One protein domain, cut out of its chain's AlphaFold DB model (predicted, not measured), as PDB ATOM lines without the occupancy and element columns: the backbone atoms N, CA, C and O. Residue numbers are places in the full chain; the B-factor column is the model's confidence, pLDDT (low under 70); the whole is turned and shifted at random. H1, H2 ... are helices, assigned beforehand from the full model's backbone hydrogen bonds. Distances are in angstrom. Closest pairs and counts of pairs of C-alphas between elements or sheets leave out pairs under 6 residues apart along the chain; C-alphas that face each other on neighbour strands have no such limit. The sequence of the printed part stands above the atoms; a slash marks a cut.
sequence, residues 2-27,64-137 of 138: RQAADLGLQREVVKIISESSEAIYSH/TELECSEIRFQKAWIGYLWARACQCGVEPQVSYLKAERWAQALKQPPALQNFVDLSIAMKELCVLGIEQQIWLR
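This is residues 2 to 27 and 64 to 137 of the 138 residues of an uncharacterized protein of Chlamydomonas eustigma (UniProt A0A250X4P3). Long helix H2 is the core; H1 and H3 pack on it as an up-and-down bundle, each running against the one before, and H4 and short H5 pack on another side. The printed part has 100 residues with five named helices, H1 to H5 in chain order, and no named strand: all helix. It is compact, radius of gyration of the C-alphas 13.5 A, spanning 41 by 28 by 26 A.

H1, residues 2 to 23, begins at C-alpha 2 (62.515, -26.639, 19.453) and measures 31.8 A; H2, 65 to 87, 32.8 A; H3, 92 to 106, 20.8 A; H4, 113 to 127, 21.5 A; H5, 130 to 136, 9.9 A, ends at C-alpha 136 (59.040, -33.397, -10.542).

H2, the hub, touches H1 (closest C-alphas Ile 17 and Ala 76, 5.9 A), H3 in a hairpin (Cys 86 and Pro 92, 4.5 A), H4 (Ile 71 and Asn 114, 6.7 A) and H5 (Ala 85 and Ile 134, 6.0 A). In each helix, every O i to N i+4 pair is within hydrogen-bond range.

Residues 28 to 63 are not printed; C-alphas 27 and 64 are 19.5 A apart. No link printed whole is long. Residues 2 to 10, 17 to 27 and 135 to 137 have pLDDT under 70.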
ATOM      1  N   ARG A   2      63.593 -27.148  20.340       44.09
ATOM      2  CA  ARG A   2      62.515 -26.639  19.453       44.09
ATOM      3  C   ARG A   2      62.264 -27.462  18.172       44.09
ATOM      4  O   ARG A   2      61.119 -27.640  17.791       44.09
ATOM      5  N   GLN A   3      63.305 -28.024  17.558       50.41
ATOM      6  CA  GLN A   3      63.196 -28.728  16.269       50.41
ATOM      7  C   GLN A   3      62.513 -30.109  16.359       50.41
ATOM      8  O   GLN A   3      61.866 -30.543  15.417       50.41
ATOM      9  N   ALA A   4      62.610 -30.793  17.505       46.22
ATOM     10  CA  ALA A   4      61.938 -32.081  17.705       46.22
ATOM     11  C   ALA A   4      60.420 -31.921  17.917       46.22
ATOM     12  O   ALA A   4      59.649 -32.763  17.465       46.22
ATOM     13  N   ALA A   5      59.997 -30.830  18.568       53.03
ATOM     14  CA  ALA A   5      58.584 -30.491  18.731       53.03
ATOM     15  C   ALA A   5      57.933 -30.120  17.388       53.03
ATOM     16  O   ALA A   5      56.829 -30.570  17.100       53.03
ATOM     17  N   ASP A   6      58.662 -29.381  16.548       59.78
ATOM     18  CA  ASP A   6      58.239 -28.995  15.197       59.78
ATOM     19  C   ASP A   6      58.021 -30.223  14.290       59.78
ATOM     20  O   ASP A   6      56.975 -30.377  13.663       59.78
ATOM     21  N   LEU A   7      58.948 -31.187  14.327       62.22
ATOM     22  CA  LEU A   7      58.811 -32.463  13.612       62.22
ATOM     23  C   LEU A   7      57.671 -33.346  14.149       62.22
ATOM     24  O   LEU A   7      57.049 -34.082  13.382       62.22
ATOM     25  N   GLY A   8      57.398 -33.305  15.455       68.88
ATOM     26  CA  GLY A   8      56.276 -34.026  16.062       68.88
ATOM     27  C   GLY A   8      54.924 -33.477  15.605       68.88
ATOM     28  O   GLY A   8      54.038 -34.247  15.239       68.88
ATOM     29  N   LEU A   9      54.801 -32.151  15.547       63.78
ATOM     30  CA  LEU A   9      53.589 -31.468  15.098       63.78
ATOM     31  C   LEU A   9      53.354 -31.674  13.591       63.78
ATOM     32  O   LEU A   9      52.238 -31.982  13.177       63.78
ATOM     33  N   GLN A  10      54.419 -31.656  12.783       63.12
ATOM     34  CA  GLN A  10      54.372 -32.028  11.362       63.12
ATOM     35  C   GLN A  10      53.828 -33.439  11.123       63.12
ATOM     36  O   GLN A  10      52.997 -33.639  10.238       63.12
ATOM     37  N   ARG A  11      54.267 -34.423  11.915       70.81
ATOM     38  CA  ARG A  11      53.778 -35.808  11.804       70.81
ATOM     39  C   ARG A  11      52.297 -35.915  12.141       70.81
ATOM     40  O   ARG A  11      51.577 -36.620  11.441       70.81
ATOM     41  N   GLU A  12      51.847 -35.197  13.163       73.81
ATOM     42  CA  GLU A  12      50.442 -35.196  13.570       73.81
ATOM     43  C   GLU A  12      49.541 -34.539  12.516       73.81
ATOM     44  O   GLU A  12      48.484 -35.071  12.190       73.81
ATOM     45  N   VAL A  13      49.978 -33.432  11.907       70.50
ATOM     46  CA  VAL A  13      49.255 -32.769  10.805       70.50
ATOM     47  C   VAL A  13      49.095 -33.708   9.607       70.50
ATOM     48  O   VAL A  13      47.990 -33.853   9.083       70.50
ATOM     49  N   VAL A  14      50.173 -34.384   9.199       71.00
ATOM     50  CA  VAL A  14      50.145 -35.367   8.101       71.00
ATOM     51  C   VAL A  14      49.195 -36.517   8.423       71.00
ATOM     52  O   VAL A  14      48.402 -36.912   7.572       71.00
ATOM     53  N   LYS A  15      49.254 -37.031   9.654       75.44
ATOM     54  CA  LYS A  15      48.392 -38.113  10.122       75.44
ATOM     55  C   LYS A  15      46.917 -37.710  10.087       75.44
ATOM     56  O   LYS A  15      46.130 -38.422   9.480       75.44
ATOM     57  N   ILE A  16      46.562 -36.542  10.630       74.88
ATOM     58  CA  ILE A  16      45.188 -36.011  10.599       74.88
ATOM     59  C   ILE A  16      44.681 -35.898   9.162       74.88
ATOM     60  O   ILE A  16      43.538 -36.258   8.892       74.88
ATOM     61  N   ILE A  17      45.509 -35.403   8.240       69.06
ATOM     62  CA  ILE A  17      45.132 -35.275   6.828       69.06
ATOM     63  C   ILE A  17      44.913 -36.659   6.196       69.06
ATOM     64  O   ILE A  17      43.905 -36.835   5.517       69.06
ATOM     65  N   SER A  18      45.797 -37.632   6.454       65.19
ATOM     66  CA  SER A  18      45.663 -39.015   5.957       65.19
ATOM     67  C   SER A  18      44.397 -39.681   6.493       65.19
ATOM     68  O   SER A  18      43.538 -40.092   5.720       65.19
ATOM     69  N   GLU A  19      44.214 -39.684   7.812       67.44
ATOM     70  CA  GLU A  19      43.065 -40.306   8.480       67.44
ATOM     71  C   GLU A  19      41.748 -39.637   8.083       67.44
ATOM     72  O   GLU A  19      40.746 -40.311   7.867       67.44
ATOM     73  N   SER A  20      41.742 -38.309   7.932       62.22
ATOM     74  CA  SER A  20      40.565 -37.590   7.440       62.22
ATOM     75  C   SER A  20      40.286 -37.930   5.979       62.22
ATOM     76  O   SER A  20      39.131 -38.091   5.608       62.22
ATOM     77  N   SER A  21      41.307 -38.080   5.133       55.16
ATOM     78  CA  SER A  21      41.093 -38.493   3.741       55.16
ATOM     79  C   SER A  21      40.527 -39.915   3.622       55.16
ATOM     80  O   SER A  21      39.664 -40.141   2.776       55.16
ATOM     81  N   GLU A  22      40.923 -40.823   4.518       50.72
ATOM     82  CA  GLU A  22      40.446 -42.213   4.587       50.72
ATOM     83  C   GLU A  22      39.033 -42.321   5.196       50.72
ATOM     84  O   GLU A  22      38.198 -43.089   4.719       50.72
ATOM     85  N   ALA A  23      38.725 -41.526   6.226       49.66
ATOM     86  CA  ALA A  23      37.447 -41.582   6.941       49.66
ATOM     87  C   ALA A  23      36.275 -40.918   6.197       49.66
ATOM     88  O   ALA A  23      35.116 -41.160   6.541       49.66
ATOM     89  N   ILE A  24      36.536 -40.062   5.203       50.19
ATOM     90  CA  ILE A  24      35.492 -39.228   4.587       50.19
ATOM     91  C   ILE A  24      34.721 -39.958   3.459       50.19
ATOM     92  O   ILE A  24      33.675 -39.445   3.064       50.19
ATOM     93  N   TYR A  25      35.109 -41.154   2.968       46.19
ATOM     94  CA  TYR A  25      34.460 -41.711   1.760       46.19
ATOM     95  C   TYR A  25      34.159 -43.216   1.662       46.19
ATOM     96  O   TYR A  25      34.989 -44.087   1.895       46.19
ATOM     97  N   SER A  26      32.950 -43.481   1.136       44.03
ATOM     98  CA  SER A  26      32.577 -44.717   0.441       44.03
ATOM     99  C   SER A  26      33.381 -44.901  -0.859       44.03
ATOM    100  O   SER A  26      33.838 -43.937  -1.473       44.03
ATOM    101  N   HIS A  27      33.499 -46.164  -1.268       41.59
ATOM    102  CA  HIS A  27      34.346 -46.825  -2.278       41.59
ATOM    103  C   HIS A  27      34.729 -46.116  -3.610       41.59
ATOM    104  O   HIS A  27      35.543 -46.656  -4.355       41.59
ATOM    105  N   THR A  64      24.197 -29.119  -0.001       79.88
ATOM    106  CA  THR A  64      23.837 -30.522  -0.214       79.88
ATOM    107  C   THR A  64      24.872 -31.451   0.426       79.88
ATOM    108  O   THR A  64      26.011 -31.064   0.706       79.88
ATOM    109  N   GLU A  65      24.501 -32.714   0.653       71.62
ATOM    110  CA  GLU A  65      25.446 -33.728   1.140       71.62
ATOM    111  C   GLU A  65      26.636 -33.898   0.191       71.62
ATOM    112  O   GLU A  65      27.767 -34.051   0.655       71.62
ATOM    113  N   LEU A  66      26.386 -33.790  -1.120       74.12
ATOM    114  CA  LEU A  66      27.415 -33.825  -2.153       74.12
ATOM    115  C   LEU A  66      28.403 -32.666  -1.980       74.12
ATOM    116  O   LEU A  66      29.593 -32.915  -1.814       74.12
ATOM    117  N   GLU A  67      27.919 -31.425  -1.902       74.81
ATOM    118  CA  GLU A  67      28.765 -30.239  -1.703       74.81
ATOM    119  C   GLU A  67      29.545 -30.301  -0.384       74.81
ATOM    120  O   GLU A  67      30.725 -29.953  -0.322       74.81
ATOM    121  N   CYS A  68      28.922 -30.795   0.688       78.56
ATOM    122  CA  CYS A  68      29.609 -31.014   1.960       78.56
ATOM    123  C   CYS A  68      30.764 -32.010   1.815       78.56
ATOM    124  O   CYS A  68      31.830 -31.838   2.415       78.56
ATOM    125  N   SER A  69      30.545 -33.068   1.039       75.50
ATOM    126  CA  SER A  69      31.544 -34.080   0.737       75.50
ATOM    127  C   SER A  69      32.674 -33.507  -0.125       75.50
ATOM    128  O   SER A  69      33.851 -33.703   0.193       75.50
ATOM    129  N   GLU A  70      32.344 -32.749  -1.168       75.94
ATOM    130  CA  GLU A  70      33.307 -32.090  -2.056       75.94
ATOM    131  C   GLU A  70      34.169 -31.077  -1.301       75.94
ATOM    132  O   GLU A  70      35.392 -31.092  -1.432       75.94
ATOM    133  N   ILE A  71      33.573 -30.256  -0.431       82.69
ATOM    134  CA  ILE A  71      34.305 -29.313   0.426       82.69
ATOM    135  C   ILE A  71      35.291 -30.057   1.328       82.69
ATOM    136  O   ILE A  71      36.449 -29.653   1.450       82.69
ATOM    137  N   ARG A  72      34.853 -31.143   1.974       79.31
ATOM    138  CA  ARG A  72      35.725 -31.972   2.819       79.31
ATOM    139  C   ARG A  72      36.882 -32.565   2.023       79.31
ATOM    140  O   ARG A  72      38.022 -32.520   2.481       79.31
ATOM    141  N   PHE A  73      36.596 -33.058   0.823       77.69
ATOM    142  CA  PHE A  73      37.611 -33.590  -0.071       77.69
ATOM    143  C   PHE A  73      38.631 -32.528  -0.474       77.69
ATOM    144  O   PHE A  73      39.829 -32.725  -0.295       77.69
ATOM    145  N   GLN A  74      38.172 -31.379  -0.968       82.12
ATOM    146  CA  GLN A  74      39.059 -30.312  -1.414       82.12
ATOM    147  C   GLN A  74      39.904 -29.759  -0.252       82.12
ATOM    148  O   GLN A  74      41.092 -29.497  -0.443       82.12
ATOM    149  N   LYS A  75      39.347 -29.660   0.966       85.50
ATOM    150  CA  LYS A  75      40.105 -29.332   2.191       85.50
ATOM    151  C   LYS A  75      41.246 -30.328   2.425       85.50
ATOM    152  O   LYS A  75      42.381 -29.911   2.659       85.50
ATOM    153  N   ALA A  76      40.949 -31.628   2.357       80.94
ATOM    154  CA  ALA A  76      41.928 -32.692   2.581       80.94
ATOM    155  C   ALA A  76      43.005 -32.698   1.496       80.94
ATOM    156  O   ALA A  76      44.192 -32.769   1.804       80.94
ATOM    157  N   TRP A  77      42.597 -32.539   0.241       82.69
ATOM    158  CA  TRP A  77      43.492 -32.497  -0.903       82.69
ATOM    159  C   TRP A  77      44.466 -31.315  -0.843       82.69
ATOM    160  O   TRP A  77      45.675 -31.496  -0.978       82.69
ATOM    161  N   ILE A  78      43.970 -30.107  -0.563       86.00
ATOM    162  CA  ILE A  78      44.823 -28.924  -0.407       86.00
ATOM    163  C   ILE A  78      45.772 -29.102   0.784       86.00
ATOM    164  O   ILE A  78      46.967 -28.834   0.657       86.00
ATOM    165  N   GLY A  79      45.273 -29.593   1.923       86.38
ATOM    166  CA  GLY A  79      46.112 -29.909   3.082       86.38
ATOM    167  C   GLY A  79      47.226 -30.899   2.740       86.38
ATOM    168  O   GLY A  79      48.384 -30.667   3.090       86.38
ATOM    169  N   TYR A  80      46.902 -31.958   1.998       82.25
ATOM    170  CA  TYR A  80      47.859 -32.956   1.528       82.25
ATOM    171  C   TYR A  80      48.937 -32.343   0.630       82.25
ATOM    172  O   TYR A  80      50.123 -32.577   0.861       82.25
ATOM    173  N   LEU A  81      48.560 -31.520  -0.353       82.38
ATOM    174  CA  LEU A  81      49.523 -30.873  -1.250       82.38
ATOM    175  C   LEU A  81      50.515 -29.991  -0.482       82.38
ATOM    176  O   LEU A  81      51.718 -30.061  -0.729       82.38
ATOM    177  N   TRP A  82      50.039 -29.223   0.498       88.44
ATOM    178  CA  TRP A  82      50.906 -28.423   1.365       88.44
ATOM    179  C   TRP A  82      51.799 -29.280   2.268       88.44
ATOM    180  O   TRP A  82      52.987 -28.992   2.408       88.44
ATOM    181  N   ALA A  83      51.273 -30.370   2.826       84.50
ATOM    182  CA  ALA A  83      52.063 -31.302   3.623       84.50
ATOM    183  C   ALA A  83      53.177 -31.963   2.789       84.50
ATOM    184  O   ALA A  83      54.316 -32.078   3.245       84.50
ATOM    185  N   ARG A  84      52.883 -32.340   1.540       82.50
ATOM    186  CA  ARG A  84      53.874 -32.866   0.589       82.50
ATOM    187  C   ARG A  84      54.903 -31.814   0.198       82.50
ATOM    188  O   ARG A  84      56.089 -32.124   0.186       82.50
ATOM    189  N   ALA A  85      54.481 -30.576  -0.049       84.31
ATOM    190  CA  ALA A  85      55.392 -29.463  -0.311       84.31
ATOM    191  C   ALA A  85      56.397 -29.284   0.838       84.31
ATOM    192  O   ALA A  85      57.601 -29.202   0.593       84.31
ATOM    193  N   CYS A  86      55.920 -29.340   2.086       85.56
ATOM    194  CA  CYS A  86      56.768 -29.287   3.277       85.56
ATOM    195  C   CYS A  86      57.768 -30.450   3.328       85.56
ATOM    196  O   CYS A  86      58.961 -30.226   3.534       85.56
ATOM    197  N   GLN A  87      57.314 -31.686   3.093       82.31
ATOM    198  CA  GLN A  87      58.183 -32.875   3.061       82.31
ATOM    199  C   GLN A  87      59.250 -32.800   1.960       82.31
ATOM    200  O   GLN A  87      60.371 -33.260   2.157       82.31
ATOM    201  N   CYS A  88      58.926 -32.196   0.815       79.62
ATOM    202  CA  CYS A  88      59.855 -31.971  -0.294       79.62
ATOM    203  C   CYS A  88      60.772 -30.746  -0.093       79.62
ATOM    204  O   CYS A  88      61.572 -30.432  -0.980       79.62
ATOM    205  N   GLY A  89      60.657 -30.042   1.040       82.50
ATOM    206  CA  GLY A  89      61.449 -28.852   1.360       82.50
ATOM    207  C   GLY A  89      61.063 -27.601   0.565       82.50
ATOM    208  O   GLY A  89      61.867 -26.677   0.469       82.50
ATOM    209  N   VAL A  90      59.863 -27.561  -0.018       83.00
ATOM    210  CA  VAL A  90      59.328 -26.384  -0.714       83.00
ATOM    211  C   VAL A  90      58.769 -25.424   0.332       83.00
ATOM    212  O   VAL A  90      57.744 -25.716   0.955       83.00
ATOM    213  N   GLU A  91      59.456 -24.296   0.539       84.31
ATOM    214  CA  GLU A  91      59.080 -23.247   1.502       84.31
ATOM    215  C   GLU A  91      58.588 -23.825   2.849       84.31
ATOM    216  O   GLU A  91      57.446 -23.583   3.241       84.31
ATOM    217  N   PRO A  92      59.399 -24.645   3.552       81.38
ATOM    218  CA  PRO A  92      58.931 -25.571   4.590       81.38
ATOM    219  C   PRO A  92      58.169 -24.897   5.735       81.38
ATOM    220  O   PRO A  92      57.236 -25.478   6.272       81.38
ATOM    221  N   GLN A  93      58.504 -23.654   6.089       82.94
ATOM    222  CA  GLN A  93      57.765 -22.903   7.109       82.94
ATOM    223  C   GLN A  93      56.374 -22.476   6.620       82.94
ATOM    224  O   GLN A  93      55.396 -22.575   7.357       82.94
ATOM    225  N   VAL A  94      56.265 -22.025   5.367       88.81
ATOM    226  CA  VAL A  94      54.995 -21.591   4.769       88.81
ATOM    227  C   VAL A  94      54.108 -22.797   4.489       88.81
ATOM    228  O   VAL A  94      52.933 -22.801   4.856       88.81
ATOM    229  N   SER A  95      54.665 -23.838   3.872       87.75
ATOM    230  CA  SER A  95      53.926 -25.051   3.535       87.75
ATOM    231  C   SER A  95      53.459 -25.802   4.776       87.75
ATOM    232  O   SER A  95      52.326 -26.282   4.797       87.75
ATOM    233  N   TYR A  96      54.253 -25.800   5.849       87.75
ATOM    234  CA  TYR A  96      53.829 -26.305   7.150       87.75
ATOM    235  C   TYR A  96      52.620 -25.550   7.719       87.75
ATOM    236  O   TYR A  96      51.596 -26.165   8.020       87.75
ATOM    237  N   LEU A  97      52.693 -24.218   7.815       90.81
ATOM    238  CA  LEU A  97      51.596 -23.399   8.350       90.81
ATOM    239  C   LEU A  97      50.308 -23.562   7.532       90.81
ATOM    240  O   LEU A  97      49.203 -23.581   8.077       90.81
ATOM    241  N   LYS A  98      50.434 -23.704   6.209       92.81
ATOM    242  CA  LYS A  98      49.297 -23.981   5.326       92.81
ATOM    243  C   LYS A  98      48.717 -25.367   5.589       92.81
ATOM    244  O   LYS A  98      47.502 -25.476   5.739       92.81
ATOM    245  N   ALA A  99      49.553 -26.399   5.692       88.19
ATOM    246  CA  ALA A  99      49.105 -27.752   6.014       88.19
ATOM    247  C   ALA A  99      48.368 -27.795   7.363       88.19
ATOM    248  O   ALA A  99      47.272 -28.350   7.445       88.19
ATOM    249  N   GLU A 100      48.905 -27.137   8.393       89.62
ATOM    250  CA  GLU A 100      48.276 -27.040   9.713       89.62
ATOM    251  C   GLU A 100      46.916 -26.331   9.650       89.62
ATOM    252  O   GLU A 100      45.925 -26.842  10.181       89.62
ATOM    253  N   ARG A 101      46.821 -25.201   8.936       93.25
ATOM    254  CA  ARG A 101      45.548 -24.490   8.728       93.25
ATOM    255  C   ARG A 101      44.488 -25.394   8.098       93.25
ATOM    256  O   ARG A 101      43.341 -25.385   8.546       93.25
ATOM    257  N   TRP A 102      44.835 -26.161   7.065       90.88
ATOM    258  CA  TRP A 102      43.879 -27.059   6.406       90.88
ATOM    259  C   TRP A 102      43.527 -28.271   7.273       90.88
ATOM    260  O   TRP A 102      42.363 -28.666   7.305       90.88
ATOM    261  N   ALA A 103      44.469 -28.787   8.067       86.06
ATOM    262  CA  ALA A 103      44.188 -29.814   9.070       86.06
ATOM    263  C   ALA A 103      43.208 -29.323  10.151       86.06
ATOM    264  O   ALA A 103      42.328 -30.067  10.581       86.06
ATOM    265  N   GLN A 104      43.301 -28.059  10.566       89.25
ATOM    266  CA  GLN A 104      42.311 -27.443  11.455       89.25
ATOM    267  C   GLN A 104      40.963 -27.233  10.749       89.25
ATOM    268  O   GLN A 104      39.917 -27.510  11.334       89.25
ATOM    269  N   ALA A 105      40.967 -26.805   9.483       87.94
ATOM    270  CA  ALA A 105      39.748 -26.594   8.698       87.94
ATOM    271  C   ALA A 105      38.967 -27.892   8.421       87.94
ATOM    272  O   ALA A 105      37.745 -27.837   8.256       87.94
ATOM    273  N   LEU A 106      39.647 -29.043   8.383       82.94
ATOM    274  CA  LEU A 106      39.030 -30.371   8.284       82.94
ATOM    275  C   LEU A 106      38.204 -30.739   9.521       82.94
ATOM    276  O   LEU A 106      37.208 -31.446   9.397       82.94
ATOM    277  N   LYS A 107      38.576 -30.227  10.698       83.88
ATOM    278  CA  LYS A 107      37.831 -30.437  11.952       83.88
ATOM    279  C   LYS A 107      36.559 -29.590  12.029       83.88
ATOM    280  O   LYS A 107      35.729 -29.810  12.906       83.88
ATOM    281  N   GLN A 108      36.419 -28.604  11.145       85.56
ATOM    282  CA  GLN A 108      35.258 -27.723  11.089       85.56
ATOM    283  C   GLN A 108      34.234 -28.237  10.071       85.56
ATOM    284  O   GLN A 108      34.622 -28.702   8.991       85.56
ATOM    285  N   PRO A 109      32.925 -28.109  10.363       80.38
ATOM    286  CA  PRO A 109      31.885 -28.498   9.421       80.38
ATOM    287  C   PRO A 109      32.012 -27.718   8.098       80.38
ATOM    288  O   PRO A 109      32.490 -26.578   8.093       80.38
ATOM    289  N   PRO A 110      31.614 -28.317   6.961       82.44
ATOM    290  CA  PRO A 110      31.508 -27.602   5.694       82.44
ATOM    291  C   PRO A 110      30.604 -26.376   5.810       82.44
ATOM    292  O   PRO A 110      29.530 -26.430   6.405       82.44
ATOM    293  N   ALA A 111      31.046 -25.275   5.217       82.56
ATOM    294  CA  ALA A 111      30.345 -24.004   5.183       82.56
ATOM    295  C   ALA A 111      30.495 -23.368   3.800       82.56
ATOM    296  O   ALA A 111      31.495 -23.587   3.119       82.56
ATOM    297  N   LEU A 112      29.538 -22.525   3.404       77.62
ATOM    298  CA  LEU A 112      29.539 -21.855   2.095       77.62
ATOM    299  C   LEU A 112      30.826 -21.043   1.849       77.62
ATOM    300  O   LEU A 112      31.371 -21.043   0.749       77.62
ATOM    301  N   GLN A 113      31.364 -20.418   2.902       83.56
ATOM    302  CA  GLN A 113      32.641 -19.696   2.864       83.56
ATOM    303  C   GLN A 113      33.807 -20.578   2.382       83.56
ATOM    304  O   GLN A 113      34.756 -20.075   1.779       83.56
ATOM    305  N   ASN A 114      33.727 -21.900   2.581       86.81
ATOM    306  CA  ASN A 114      34.777 -22.806   2.148       86.81
ATOM    307  C   ASN A 114      34.956 -22.807   0.630       86.81
ATOM    308  O   ASN A 114      36.089 -22.953   0.201       86.81
ATOM    309  N   PHE A 115      33.928 -22.570  -0.190       80.44
ATOM    310  CA  PHE A 115      34.118 -22.491  -1.646       80.44
ATOM    311  C   PHE A 115      35.087 -21.374  -2.054       80.44
ATOM    312  O   PHE A 115      35.946 -21.568  -2.919       80.44
ATOM    313  N   VAL A 116      34.989 -20.215  -1.396       84.50
ATOM    314  CA  VAL A 116      35.886 -19.074  -1.631       84.50
ATOM    315  C   VAL A 116      37.287 -19.403  -1.126       84.50
ATOM    316  O   VAL A 116      38.262 -19.230  -1.860       84.50
ATOM    317  N   ASP A 117      37.392 -19.940   0.091       87.56
ATOM    318  CA  ASP A 117      38.678 -20.299   0.695       87.56
ATOM    319  C   ASP A 117      39.423 -21.354  -0.138       87.56
ATOM    320  O   ASP A 117      40.625 -21.226  -0.369       87.56
ATOM    321  N   LEU A 118      38.708 -22.375  -0.620       86.31
ATOM    322  CA  LEU A 118      39.231 -23.459  -1.455       86.31
ATOM    323  C   LEU A 118      39.690 -22.931  -2.817       86.31
ATOM    324  O   LEU A 118      40.790 -23.259  -3.261       86.31
ATOM    325  N   SER A 119      38.906 -22.046  -3.438       84.75
ATOM    326  CA  SER A 119      39.272 -21.399  -4.704       84.75
ATOM    327  C   SER A 119      40.555 -20.572  -4.576       84.75
ATOM    328  O   SER A 119      41.435 -20.639  -5.440       84.75
ATOM    329  N   ILE A 120      40.696 -19.813  -3.484       85.81
ATOM    330  CA  ILE A 120      41.902 -19.023  -3.203       85.81
ATOM    331  C   ILE A 120      43.107 -19.942  -2.993       85.81
ATOM    332  O   ILE A 120      44.150 -19.723  -3.611       85.81
ATOM    333  N   ALA A 121      42.970 -20.984  -2.172       88.06
ATOM    334  CA  ALA A 121      44.059 -21.922  -1.898       88.06
ATOM    335  C   ALA A 121      44.512 -22.668  -3.155       88.06
ATOM    336  O   ALA A 121      45.706 -22.852  -3.372       88.06
ATOM    337  N   MET A 122      43.566 -23.067  -4.005       83.62
ATOM    338  CA  MET A 122      43.871 -23.743  -5.261       83.62
ATOM    339  C   MET A 122      44.622 -22.817  -6.222       83.62
ATOM    340  O   MET A 122      45.591 -23.219  -6.870       83.62
ATOM    341  N   LYS A 123      44.226 -21.539  -6.287       82.00
ATOM    342  CA  LYS A 123      44.955 -20.531  -7.062       82.00
ATOM    343  C   LYS A 123      46.365 -20.315  -6.516       82.00
ATOM    344  O   LYS A 123      47.296 -20.204  -7.304       82.00
ATOM    345  N   GLU A 124      46.524 -20.277  -5.199       87.19
ATOM    346  CA  GLU A 124      47.824 -20.134  -4.540       87.19
ATOM    347  C   GLU A 124      48.762 -21.304  -4.872       87.19
ATOM    348  O   GLU A 124      49.881 -21.068  -5.327       87.19
ATOM    349  N   LEU A 125      48.286 -22.548  -4.753       83.50
ATOM    350  CA  LEU A 125      49.033 -23.752  -5.146       83.50
ATOM    351  C   LEU A 125      49.489 -23.693  -6.612       83.50
ATOM    352  O   LEU A 125      50.636 -24.020  -6.918       83.50
ATOM    353  N   CYS A 126      48.607 -23.228  -7.504       81.94
ATOM    354  CA  CYS A 126      48.894 -23.070  -8.929       81.94
ATOM    355  C   CYS A 126      49.938 -21.977  -9.200       81.94
ATOM    356  O   CYS A 126      50.826 -22.181 -10.023       81.94
ATOM    357  N   VAL A 127      49.839 -20.819  -8.539       81.31
ATOM    358  CA  VAL A 127      50.783 -19.699  -8.720       81.31
ATOM    359  C   VAL A 127      52.172 -20.067  -8.209       81.31
ATOM    360  O   VAL A 127      53.169 -19.723  -8.836       81.31
ATOM    361  N   LEU A 128      52.238 -20.796  -7.098       82.69
ATOM    362  CA  LEU A 128      53.494 -21.272  -6.528       82.69
ATOM    363  C   LEU A 128      54.048 -22.504  -7.261       82.69
ATOM    364  O   LEU A 128      55.145 -22.957  -6.946       82.69
ATOM    365  N   GLY A 129      53.308 -23.061  -8.223       82.00
ATOM    366  CA  GLY A 129      53.703 -24.259  -8.958       82.00
ATOM    367  C   GLY A 129      53.961 -25.461  -8.047       82.00
ATOM    368  O   GLY A 129      54.834 -26.280  -8.337       82.00
ATOM    369  N   ILE A 130      53.268 -25.538  -6.904       78.81
ATOM    370  CA  ILE A 130      53.554 -26.547  -5.874       78.81
ATOM    371  C   ILE A 130      53.327 -27.946  -6.417       78.81
ATOM    372  O   ILE A 130      54.147 -28.820  -6.162       78.81
ATOM    373  N   GLU A 131      52.279 -28.137  -7.217       73.69
ATOM    374  CA  GLU A 131      52.010 -29.404  -7.894       73.69
ATOM    375  C   GLU A 131      53.217 -29.838  -8.732       73.69
ATOM    376  O   GLU A 131      53.760 -30.920  -8.532       73.69
ATOM    377  N   GLN A 132      53.727 -28.981  -9.617       73.81
ATOM    378  CA  GLN A 132      54.887 -29.327 -10.441       73.81
ATOM    379  C   GLN A 132      56.112 -29.636  -9.573       73.81
ATOM    380  O   GLN A 132      56.826 -30.599  -9.839       73.81
ATOM    381  N   GLN A 133      56.337 -28.869  -8.504       74.62
ATOM    382  CA  GLN A 133      57.492 -29.052  -7.624       74.62
ATOM    383  C   GLN A 133      57.454 -30.359  -6.819       74.62
ATOM    384  O   GLN A 133      58.503 -30.979  -6.647       74.62
ATOM    385  N   ILE A 134      56.283 -30.803  -6.345       72.56
ATOM    386  CA  ILE A 134      56.156 -32.078  -5.617       72.56
ATOM    387  C   ILE A 134      56.240 -33.290  -6.553       72.56
ATOM    388  O   ILE A 134      56.754 -34.330  -6.146       72.56
ATOM    389  N   TRP A 135      55.754 -33.172  -7.795       69.31
ATOM    390  CA  TRP A 135      55.721 -34.287  -8.749       69.31
ATOM    391  C   TRP A 135      57.032 -34.445  -9.530       69.31
ATOM    392  O   TRP A 135      57.438 -35.572  -9.796       69.31
ATOM    393  N   LEU A 136      57.735 -33.352  -9.856       64.12
ATOM    394  CA  LEU A 136      59.040 -33.397 -10.542       64.12
ATOM    395  C   LEU A 136      60.188 -33.878  -9.643       64.12
ATOM    396  O   LEU A 136      61.253 -34.219 -10.148       64.12
ATOM    397  N   ARG A 137      59.999 -33.885  -8.319       59.75
ATOM    398  CA  ARG A 137      61.010 -34.296  -7.328       59.75
ATOM    399  C   ARG A 137      60.764 -35.699  -6.746       59.75
ATOM    400  O   ARG A 137      61.248 -35.976  -5.650       59.75
TER     401      ARG A 137